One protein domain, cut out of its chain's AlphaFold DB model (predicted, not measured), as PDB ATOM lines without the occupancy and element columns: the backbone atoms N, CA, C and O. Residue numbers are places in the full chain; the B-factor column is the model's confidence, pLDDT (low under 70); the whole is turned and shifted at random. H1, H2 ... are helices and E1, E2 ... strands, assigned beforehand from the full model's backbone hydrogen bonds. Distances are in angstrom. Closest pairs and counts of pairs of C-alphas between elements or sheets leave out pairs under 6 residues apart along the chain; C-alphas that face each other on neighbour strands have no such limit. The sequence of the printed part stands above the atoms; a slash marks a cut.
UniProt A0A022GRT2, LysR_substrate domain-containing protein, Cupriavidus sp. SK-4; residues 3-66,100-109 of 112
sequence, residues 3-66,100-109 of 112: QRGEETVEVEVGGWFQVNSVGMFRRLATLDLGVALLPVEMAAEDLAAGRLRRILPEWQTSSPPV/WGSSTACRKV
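What this domain is: This is residues 3 to 66 and 100 to 109 of the 112 residues of the protein "LysR_substrate domain-containing protein" of Cupriavidus sp. SK-4 (UniProt A0A022GRT2). A three-stranded antiparallel sheet, E2 - E4 - E3, has H1 and H2 side by side over one face, making two layers, while E1 lies away on a long loop. The 74 printed residues hold E1, H1, E2, H2, E3, E4 in order; the class is mixed, with under half in named elements. The whole is compact, radius of gyration of the C-alphas 12.2 A, spanning 33 by 27 by 25 A.

How they stand to each other: Inner strand E4, residues 104 to 108, pairs with E2, residues 36 to 38 (N 106 to O 36, 2.9 A), and E3, residues 52 to 54 (N 53 to O 107, 2.7 A). H1, residues 22 to 30, and H2, residues 40 to 48, only just touch, with 3 pairs of C-alphas within 8 A, the closest Arg 26 and Ala 43, 7.2 A. Every O i to N i+4 pair is within hydrogen-bond range in H1, 3 of 5 in H2. E2, H2, E3 form a split strand-helix-strand unit, two strands of one sheet that are not neighbours with a helix between them along the chain; E4 is between E2 and E3 in the sheet, and the crossover is right-handed.

Where its parts are: E1, residues 7 to 9, starts at C-alpha 7 (256.038, 211.491, 92.645); E4, 13.2 A long, ends at C-alpha 108 (234.267, 213.482, 107.611).

The domain as a whole: Residues 67 to 99 are cut out, C-alphas 66 and 100 being 10.3 A apart. The E1 to H1 link is long. Residues 100 to 105 and 109 have pLDDT under 70.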
ATOM      1  N   GLN A   3     249.447 213.066  92.606       86.44
ATOM      2  CA  GLN A   3     250.775 213.636  92.400       86.44
ATOM      3  C   GLN A   3     251.237 214.406  93.636       86.44
ATOM      4  O   GLN A   3     250.442 215.120  94.255       86.44
ATOM      5  N   ARG A   4     252.526 214.285  93.956       88.19
ATOM      6  CA  ARG A   4     253.233 215.039  94.993       88.19
ATOM      7  C   ARG A   4     254.654 215.337  94.507       88.19
ATOM      8  O   ARG A   4     255.519 214.467  94.517       88.19
ATOM      9  N   GLY A   5     254.907 216.573  94.078       86.25
ATOM     10  CA  GLY A   5     256.177 216.918  93.431       86.25
ATOM     11  C   GLY A   5     256.370 216.109  92.144       86.25
ATOM     12  O   GLY A   5     255.502 216.134  91.275       86.25
ATOM     13  N   GLU A   6     257.479 215.381  92.043       86.88
ATOM     14  CA  GLU A   6     257.757 214.462  90.925       86.88
ATOM     15  C   GLU A   6     257.136 213.070  91.126       86.88
ATOM     16  O   GLU A   6     257.076 212.265  90.196       86.88
ATOM     17  N   GLU A   7     256.640 212.778  92.329       90.12
ATOM     18  CA  GLU A   7     256.038 211.491  92.645       90.12
ATOM     19  C   GLU A   7     254.616 211.417  92.092       90.12
ATOM     20  O   GLU A   7     253.773 212.283  92.335       90.12
ATOM     21  N   THR A   8     254.343 210.343  91.360       88.12
ATOM     22  CA  THR A   8     253.019 210.011  90.851       88.12
ATOM     23  C   THR A   8     252.648 208.615  91.310       88.12
ATOM     24  O   THR A   8     253.401 207.670  91.089       88.12
ATOM     25  N   VAL A   9     251.445 208.475  91.865       89.88
ATOM     26  CA  VAL A   9     250.891 207.183  92.267       89.88
ATOM     27  C   VAL A   9     249.529 206.973  91.616       89.88
ATOM     28  O   VAL A   9     248.622 207.811  91.698       89.88
ATOM     29  N   GLU A  10     249.366 205.826  90.968       87.50
ATOM     30  CA  GLU A  10     248.057 205.312  90.591       87.50
ATOM     31  C   GLU A  10     247.530 204.421  91.709       87.50
ATOM     32  O   GLU A  10     248.205 203.510  92.176       87.50
ATOM     33  N   VAL A  11     246.325 204.737  92.173       85.19
ATOM     34  CA  VAL A  11     245.658 204.007  93.246       85.19
ATOM     35  C   VAL A  11     244.371 203.464  92.662       85.19
ATOM     36  O   VAL A  11     243.529 204.237  92.198       85.19
ATOM     37  N   GLU A  12     244.223 202.146  92.688       83.25
ATOM     38  CA  GLU A  12     242.949 201.513  92.393       83.25
ATOM     39  C   GLU A  12     242.023 201.705  93.597       83.25
ATOM     40  O   GLU A  12     242.351 201.337  94.726       83.25
ATOM     41  N   VAL A  13     240.879 202.350  93.372       81.88
ATOM     42  CA  VAL A  13     239.934 202.682  94.439       81.88
ATOM     43  C   VAL A  13     238.724 201.767  94.318       81.88
ATOM     44  O   VAL A  13     237.844 201.986  93.488       81.88
ATOM     45  N   GLY A  14     238.676 200.740  95.164       76.44
ATOM     46  CA  GLY A  14     237.467 199.951  95.383       76.44
ATOM     47  C   GLY A  14     236.499 200.705  96.297       76.44
ATOM     48  O   GLY A  14     236.908 201.271  97.311       76.44
ATOM     49  N   GLY A  15     235.211 200.724  95.958       76.94
ATOM     50  CA  GLY A  15     234.195 201.408  96.754       76.94
ATOM     51  C   GLY A  15     232.820 200.772  96.604       76.94
ATOM     52  O   GLY A  15     232.514 200.159  95.588       76.94
ATOM     53  N   TRP A  16     231.979 200.933  97.626       80.50
ATOM     54  CA  TRP A  16     230.605 200.413  97.624       80.50
ATOM     55  C   TRP A  16     229.672 201.244  96.732       80.50
ATOM     56  O   TRP A  16     228.585 200.800  96.377       80.50
ATOM     57  N   PHE A  17     230.106 202.452  96.364       83.69
ATOM     58  CA  PHE A  17     229.346 203.399  95.563       83.69
ATOM     59  C   PHE A  17     230.159 203.841  94.349       83.69
ATOM     60  O   PHE A  17     231.280 204.332  94.489       83.69
ATOM     61  N   GLN A  18     229.556 203.736  93.165       86.56
ATOM     62  CA  GLN A  18     230.040 204.367  91.942       86.56
ATOM     63  C   GLN A  18     229.009 205.392  91.491       86.56
ATOM     64  O   GLN A  18     227.868 205.053  91.182       86.56
ATOM     65  N   VAL A  19     229.390 206.667  91.510       86.25
ATOM     66  CA  VAL A  19     228.490 207.778  91.191       86.25
ATOM     67  C   VAL A  19     229.177 208.717  90.212       86.25
ATOM     68  O   VAL A  19     230.349 209.037  90.366       86.25
ATOM     69  N   ASN A  20     228.449 209.179  89.198       86.94
ATOM     70  CA  ASN A  20     228.961 210.127  88.206       86.94
ATOM     71  C   ASN A  20     228.490 211.556  88.529       86.94
ATOM     72  O   ASN A  20     227.868 212.235  87.715       86.94
ATOM     73  N   SER A  21     228.678 211.977  89.780       87.75
ATOM     74  CA  SER A  21     228.263 213.302  90.241       87.75
ATOM     75  C   SER A  21     229.119 213.768  91.409       87.75
ATOM     76  O   SER A  21     229.135 213.155  92.478       87.75
ATOM     77  N   VAL A  22     229.776 214.914  91.229       84.94
ATOM     78  CA  VAL A  22     230.614 215.527  92.271       84.94
ATOM     79  C   VAL A  22     229.787 215.930  93.497       84.94
ATOM     80  O   VAL A  22     230.251 215.808  94.631       84.94
ATOM     81  N   GLY A  23     228.527 216.330  93.300       89.94
ATOM     82  CA  GLY A  23     227.609 216.627  94.402       89.94
ATOM     83  C   GLY A  23     227.285 215.392  95.248       89.94
ATOM     84  O   GLY A  23     227.250 215.480  96.476       89.94
ATOM     85  N   MET A  24     227.119 214.226  94.613       91.06
ATOM     86  CA  MET A  24     226.916 212.967  95.335       91.06
ATOM     87  C   MET A  24     228.180 212.536  96.079       91.06
ATOM     88  O   MET A  24     228.069 212.158  97.241       91.06
ATOM     89  N   PHE A  25     229.370 212.665  95.477       90.44
ATOM     90  CA  PHE A  25     230.631 212.406  96.184       90.44
ATOM     91  C   PHE A  25     230.755 213.253  97.459       90.44
ATOM     92  O   PHE A  25     231.034 212.711  98.530       90.44
ATOM     93  N   ARG A  26     230.468 214.563  97.374       91.69
ATOM     94  CA  ARG A  26     230.450 215.470  98.536       91.69
ATOM     95  C   ARG A  26     229.456 214.989  99.591       91.69
ATOM     96  O   ARG A  26     229.816 214.855 100.759       91.69
ATOM     97  N   ARG A  27     228.221 214.675  99.187       92.56
ATOM     98  CA  ARG A  27     227.176 214.228 100.115       92.56
ATOM     99  C   ARG A  27     227.557 212.929 100.829       92.56
ATOM    100  O   ARG A  27     227.450 212.874 102.051       92.56
ATOM    101  N   LEU A  28     228.035 211.921 100.103       91.88
ATOM    102  CA  LEU A  28     228.464 210.642 100.678       91.88
ATOM    103  C   LEU A  28     229.613 210.835 101.677       91.88
ATOM    104  O   LEU A  28     229.543 210.320 102.793       91.88
ATOM    105  N   ALA A  29     230.612 211.656 101.337       92.25
ATOM    106  CA  ALA A  29     231.712 211.973 102.245       92.25
ATOM    107  C   ALA A  29     231.228 212.663 103.533       92.25
ATOM    108  O   ALA A  29     231.660 212.297 104.623       92.25
ATOM    109  N   THR A  30     230.286 213.614 103.448       93.94
ATOM    110  CA  THR A  30     229.727 214.283 104.645       93.94
ATOM    111  C   THR A  30     228.905 213.354 105.544       93.94
ATOM    112  O   THR A  30     228.764 213.607 106.743       93.94
ATOM    113  N   LEU A  31     228.381 212.260 104.986       93.12
ATOM    114  CA  LEU A  31     227.643 211.225 105.711       93.12
ATOM    115  C   LEU A  31     228.556 210.133 106.298       93.12
ATOM    116  O   LEU A  31     228.042 209.192 106.887       93.12
ATOM    117  N   ASP A  32     229.882 210.281 106.194       89.81
ATOM    118  CA  ASP A  32     230.889 209.280 106.597       89.81
ATOM    119  C   ASP A  32     230.819 207.966 105.803       89.81
ATOM    120  O   ASP A  32     231.248 206.916 106.272       89.81
ATOM    121  N   LEU A  33     230.307 208.018 104.572       89.94
ATOM    122  CA  LEU A  33     230.201 206.852 103.689       89.94
ATOM    123  C   LEU A  33     231.444 206.660 102.803       89.94
ATOM    124  O   LEU A  33     231.384 205.958 101.796       89.94
ATOM    125  N   GLY A  34     232.568 207.295 103.156       87.88
ATOM    126  CA  GLY A  34     233.853 207.107 102.485       87.88
ATOM    127  C   GLY A  34     234.715 208.364 102.383       87.88
ATOM    128  O   GLY A  34     234.468 209.389 103.022       87.88
ATOM    129  N   VAL A  35     235.753 208.251 101.555       90.38
ATOM    130  CA  VAL A  35     236.657 209.338 101.163       90.38
ATOM    131  C   VAL A  35     236.273 209.799  99.761       90.38
ATOM    132  O   VAL A  35     236.044 208.968  98.884       90.38
ATOM    133  N   ALA A  36     236.234 211.111  99.536       90.00
ATOM    134  CA  ALA A  36     235.957 211.677  98.221       90.00
ATOM    135  C   ALA A  36     237.091 212.584  97.748       90.00
ATOM    136  O   ALA A  36     237.634 213.373  98.524       90.00
ATOM    137  N   LEU A  37     237.406 212.496  96.456       88.12
ATOM    138  CA  LEU A  37     238.249 213.457  95.757       88.12
ATOM    139  C   LEU A  37     237.354 214.599  95.262       88.12
ATOM    140  O   LEU A  37     236.537 214.399  94.364       88.12
ATOM    141  N   LEU A  38     237.469 215.776  95.875       87.81
ATOM    142  CA  LEU A  38     236.597 216.918  95.592       87.81
ATOM    143  C   LEU A  38     237.419 218.150  95.211       87.81
ATOM    144  O   LEU A  38     238.468 218.366  95.829       87.81
ATOM    145  N   PRO A  39     236.933 218.985  94.273       83.94
ATOM    146  CA  PRO A  39     237.459 220.331  94.086       83.94
ATOM    147  C   PRO A  39     237.399 221.103  95.405       83.94
ATOM    148  O   PRO A  39     236.399 221.018  96.132       83.94
ATOM    149  N   VAL A  40     238.459 221.852  95.711       81.75
ATOM    150  CA  VAL A  40     238.611 222.571  96.988       81.75
ATOM    151  C   VAL A  40     237.413 223.474  97.251       81.75
ATOM    152  O   VAL A  40     236.943 223.584  98.377       81.75
ATOM    153  N   GLU A  41     236.852 224.064  96.209       81.69
ATOM    154  CA  GLU A  41     235.819 225.086  96.311       81.69
ATOM    155  C   GLU A  41     234.445 224.474  96.557       81.69
ATOM    156  O   GLU A  41     233.613 225.060  97.244       81.69
ATOM    157  N   MET A  42     234.228 223.247  96.075       84.44
ATOM    158  CA  MET A  42     233.051 222.465  96.448       84.44
ATOM    159  C   MET A  42     233.131 221.967  97.891       84.44
ATOM    160  O   MET A  42     232.091 221.823  98.533       84.44
ATOM    161  N   ALA A  43     234.339 221.706  98.396       88.62
ATOM    162  CA  ALA A  43     234.562 221.274  99.771       88.62
ATOM    163  C   ALA A  43     234.684 222.446 100.764       88.62
ATOM    164  O   ALA A  43     234.534 222.221 101.960       88.62
ATOM    165  N   ALA A  44     234.929 223.677 100.300       88.88
ATOM    166  CA  ALA A  44     235.314 224.822 101.130       88.88
ATOM    167  C   ALA A  44     234.352 225.086 102.294       88.88
ATOM    168  O   ALA A  44     234.785 225.255 103.430       88.88
ATOM    169  N   GLU A  45     233.048 225.065 102.027       91.25
ATOM    170  CA  GLU A  45     232.021 225.281 103.046       91.25
ATOM    171  C   GLU A  45     232.000 224.156 104.095       91.25
ATOM    172  O   GLU A  45     231.905 224.415 105.292       91.25
ATOM    173  N   ASP A  46     232.130 222.899 103.664       92.94
ATOM    174  CA  ASP A  46     232.144 221.753 104.576       92.94
ATOM    175  C   ASP A  46     233.451 221.654 105.367       92.94
ATOM    176  O   ASP A  46     233.429 221.208 106.512       92.94
ATOM    177  N   LEU A  47     234.575 222.062 104.772       91.25
ATOM    178  CA  LEU A  47     235.871 222.172 105.440       91.25
ATOM    179  C   LEU A  47     235.823 223.271 106.505       91.25
ATOM    180  O   LEU A  47     236.209 223.032 107.646       91.25
ATOM    181  N   ALA A  48     235.292 224.449 106.158       93.00
ATOM    182  CA  ALA A  48     235.127 225.565 107.088       93.00
ATOM    183  C   ALA A  48     234.170 225.217 108.239       93.00
ATOM    184  O   ALA A  48     234.428 225.566 109.387       93.00
ATOM    185  N   ALA A  49     233.097 224.478 107.950       94.00
ATOM    186  CA  ALA A  49     232.151 223.997 108.952       94.00
ATOM    187  C   ALA A  49     232.645 222.766 109.740       94.00
ATOM    188  O   ALA A  49     231.895 222.232 110.556       94.00
ATOM    189  N   GLY A  50     233.852 222.252 109.466       92.19
ATOM    190  CA  GLY A  50     234.397 221.054 110.112       92.19
ATOM    191  C   GLY A  50     233.652 219.754 109.784       92.19
ATOM    192  O   GLY A  50     233.909 218.722 110.400       92.19
ATOM    193  N   ARG A  51     232.733 219.768 108.810       94.00
ATOM    194  CA  ARG A  51     232.006 218.577 108.342       94.00
ATOM    195  C   ARG A  51     232.911 217.655 107.541       94.00
ATOM    196  O   ARG A  51     232.732 216.443 107.585       94.00
ATOM    197  N   LEU A  52     233.874 218.218 106.818       93.81
ATOM    198  CA  LEU A  52     234.926 217.493 106.117       93.81
ATOM    199  C   LEU A  52     236.299 217.934 106.625       93.81
ATOM    200  O   LEU A  52     236.472 219.027 107.154       93.81
ATOM    201  N   ARG A  53     237.296 217.081 106.408       92.56
ATOM    202  CA  ARG A  53     238.712 217.344 106.644       92.56
ATOM    203  C   ARG A  53     239.538 216.781 105.502       92.56
ATOM    204  O   ARG A  53     239.311 215.661 105.047       92.56
ATOM    205  N   ARG A  54     240.531 217.560 105.080       90.31
ATOM    206  CA  ARG A  54     241.551 217.160 104.107       90.31
ATOM    207  C   ARG A  54     242.458 216.098 104.737       90.31
ATOM    208  O   ARG A  54     243.008 216.341 105.811       90.31
ATOM    209  N   ILE A  55     242.596 214.938 104.095       90.94
ATOM    210  CA  ILE A  55     243.365 213.800 104.642       90.94
ATOM    211  C   ILE A  55     244.679 213.523 103.900       90.94
ATOM    212  O   ILE A  55     245.557 212.883 104.462       90.94
ATOM    213  N   LEU A  56     244.838 214.036 102.678       89.75
ATOM    214  CA  LEU A  56     246.066 213.920 101.883       89.75
ATOM    215  C   LEU A  56     246.516 215.312 101.400       89.75
ATOM    216  O   LEU A  56     246.392 215.617 100.220       89.75
ATOM    217  N   PRO A  57     246.968 216.203 102.300       85.44
ATOM    218  CA  PRO A  57     247.203 217.611 101.970       85.44
ATOM    219  C   PRO A  57     248.354 217.850 100.981       85.44
ATOM    220  O   PRO A  57     248.337 218.846 100.261       85.44
ATOM    221  N   GLU A  58     249.330 216.947 100.934       87.56
ATOM    222  CA  GLU A  58     250.475 217.016 100.014       87.56
ATOM    223  C   GLU A  58     250.164 216.463  98.619       87.56
ATOM    224  O   GLU A  58     250.941 216.660  97.690       87.56
ATOM    225  N   TRP A  59     249.037 215.761  98.474       87.31
ATOM    226  CA  TRP A  59     248.664 215.098  97.235       87.31
ATOM    227  C   TRP A  59     247.602 215.899  96.495       87.31
ATOM    228  O   TRP A  59     246.621 216.374  97.074       87.31
ATOM    229  N   GLN A  60     247.787 216.000  95.188       83.38
ATOM    230  CA  GLN A  60     246.906 216.715  94.276       83.38
ATOM    231  C   GLN A  60     246.666 215.883  93.018       83.38
ATOM    232  O   GLN A  60     247.498 215.069  92.622       83.38
ATOM    233  N   THR A  61     245.515 216.074  92.381       82.38
ATOM    234  CA  THR A  61     245.296 215.584  91.016       82.38
ATOM    235  C   THR A  61     245.667 216.668  90.012       82.38
ATOM    236  O   THR A  61     245.637 217.857  90.324       82.38
ATOM    237  N   SER A  62     245.999 216.256  88.791       74.56
ATOM    238  CA  SER A  62     246.098 217.185  87.671       74.56
ATOM    239  C   SER A  62     244.707 217.692  87.283       74.56
ATOM    240  O   SER A  62     243.732 216.930  87.310       74.56
ATOM    241  N   SER A  63     244.616 218.972  86.907       71.69
ATOM    242  CA  SER A  63     243.405 219.512  86.294       71.69
ATOM    243  C   SER A  63     243.305 219.038  84.852       71.69
ATOM    244  O   SER A  63     244.214 219.327  84.067       71.69
ATOM    245  N   PRO A  64     242.189 218.425  84.435       72.62
ATOM    246  CA  PRO A  64     241.959 218.243  83.017       72.62
ATOM    247  C   PRO A  64     241.806 219.620  82.341       72.62
ATOM    248  O   PRO A  64     241.185 220.527  82.911       72.62
ATOM    249  N   PRO A  65     242.368 219.807  81.137       77.25
ATOM    250  CA  PRO A  65     242.141 221.012  80.348       77.25
ATOM    251  C   PRO A  65     240.668 221.123  79.928       77.25
ATOM    252  O   PRO A  65     240.008 220.125  79.640       77.25
ATOM    253  N   VAL A  66     240.156 222.355  79.867       82.62
ATOM    254  CA  VAL A  66     238.792 222.649  79.401       82.62
ATOM    255  C   VAL A  66     238.852 223.108  77.949       82.62
ATOM    256  O   VAL A  66     239.518 224.095  77.633       82.62
ATOM    257  N   TRP A 100     240.914 225.251  90.157       40.81
ATOM    258  CA  TRP A 100     240.125 224.211  89.491       40.81
ATOM    259  C   TRP A 100     241.112 223.179  88.955       40.81
ATOM    260  O   TRP A 100     241.780 223.433  87.957       40.81
ATOM    261  N   GLY A 101     241.328 222.106  89.713       47.50
ATOM    262  CA  GLY A 101     242.450 221.218  89.462       47.50
ATOM    263  C   GLY A 101     242.999 220.490  90.668       47.50
ATOM    264  O   GLY A 101     243.172 219.283  90.580       47.50
ATOM    265  N   SER A 102     243.229 221.160  91.801       51.41
ATOM    266  CA  SER A 102     243.801 220.484  92.974       51.41
ATOM    267  C   SER A 102     242.708 219.826  93.815       51.41
ATOM    268  O   SER A 102     242.521 220.102  95.000       51.41
ATOM    269  N   SER A 103     241.948 218.915  93.203       59.06
ATOM    270  CA  SER A 103     241.033 218.097  93.990       59.06
ATOM    271  C   SER A 103     241.836 217.385  95.072       59.06
ATOM    272  O   SER A 103     242.881 216.796  94.788       59.06
ATOM    273  N   THR A 104     241.364 217.455  96.314       62.47
ATOM    274  CA  THR A 104     242.010 216.741  97.413       62.47
ATOM    275  C   THR A 104     241.059 215.751  98.054       62.47
ATOM    276  O   THR A 104     239.854 215.986  98.155       62.47
ATOM    277  N   ALA A 105     241.623 214.634  98.505       68.94
ATOM    278  CA  ALA A 105     240.918 213.662  99.311       68.94
ATOM    279  C   ALA A 105     240.445 214.291 100.629       68.94
ATOM    280  O   ALA A 105     241.243 214.808 101.425       68.94
ATOM    281  N   CYS A 106     239.138 214.213 100.857       72.06
ATOM    282  CA  CYS A 106     238.481 214.668 102.072       72.06
ATOM    283  C   CYS A 106     237.695 213.522 102.722       72.06
ATOM    284  O   CYS A 106     237.127 212.675 102.031       72.06
ATOM    285  N   ARG A 107     237.636 213.526 104.057       80.56
ATOM    286  CA  ARG A 107     236.835 212.609 104.883       80.56
ATOM    287  C   ARG A 107     236.105 213.389 105.976       80.56
ATOM    288  O   ARG A 107     236.589 214.438 106.390       80.56
ATOM    289  N   LYS A 108     234.968 212.893 106.463       77.44
ATOM    290  CA  LYS A 108     234.267 213.482 107.611       77.44
ATOM    291  C   LYS A 108     235.147 213.556 108.866       77.44
ATOM    292  O   LYS A 108     235.932 212.648 109.136       77.44
ATOM    293  N   VAL A 109     234.970 214.614 109.661       64.00
ATOM    294  CA  VAL A 109     235.477 214.678 111.041       64.00
ATOM    295  C   VAL A 109     234.414 214.097 111.971       64.00
ATOM    296  O   VAL A 109     233.305 214.619 112.047       64.00
TER     297      VAL A 109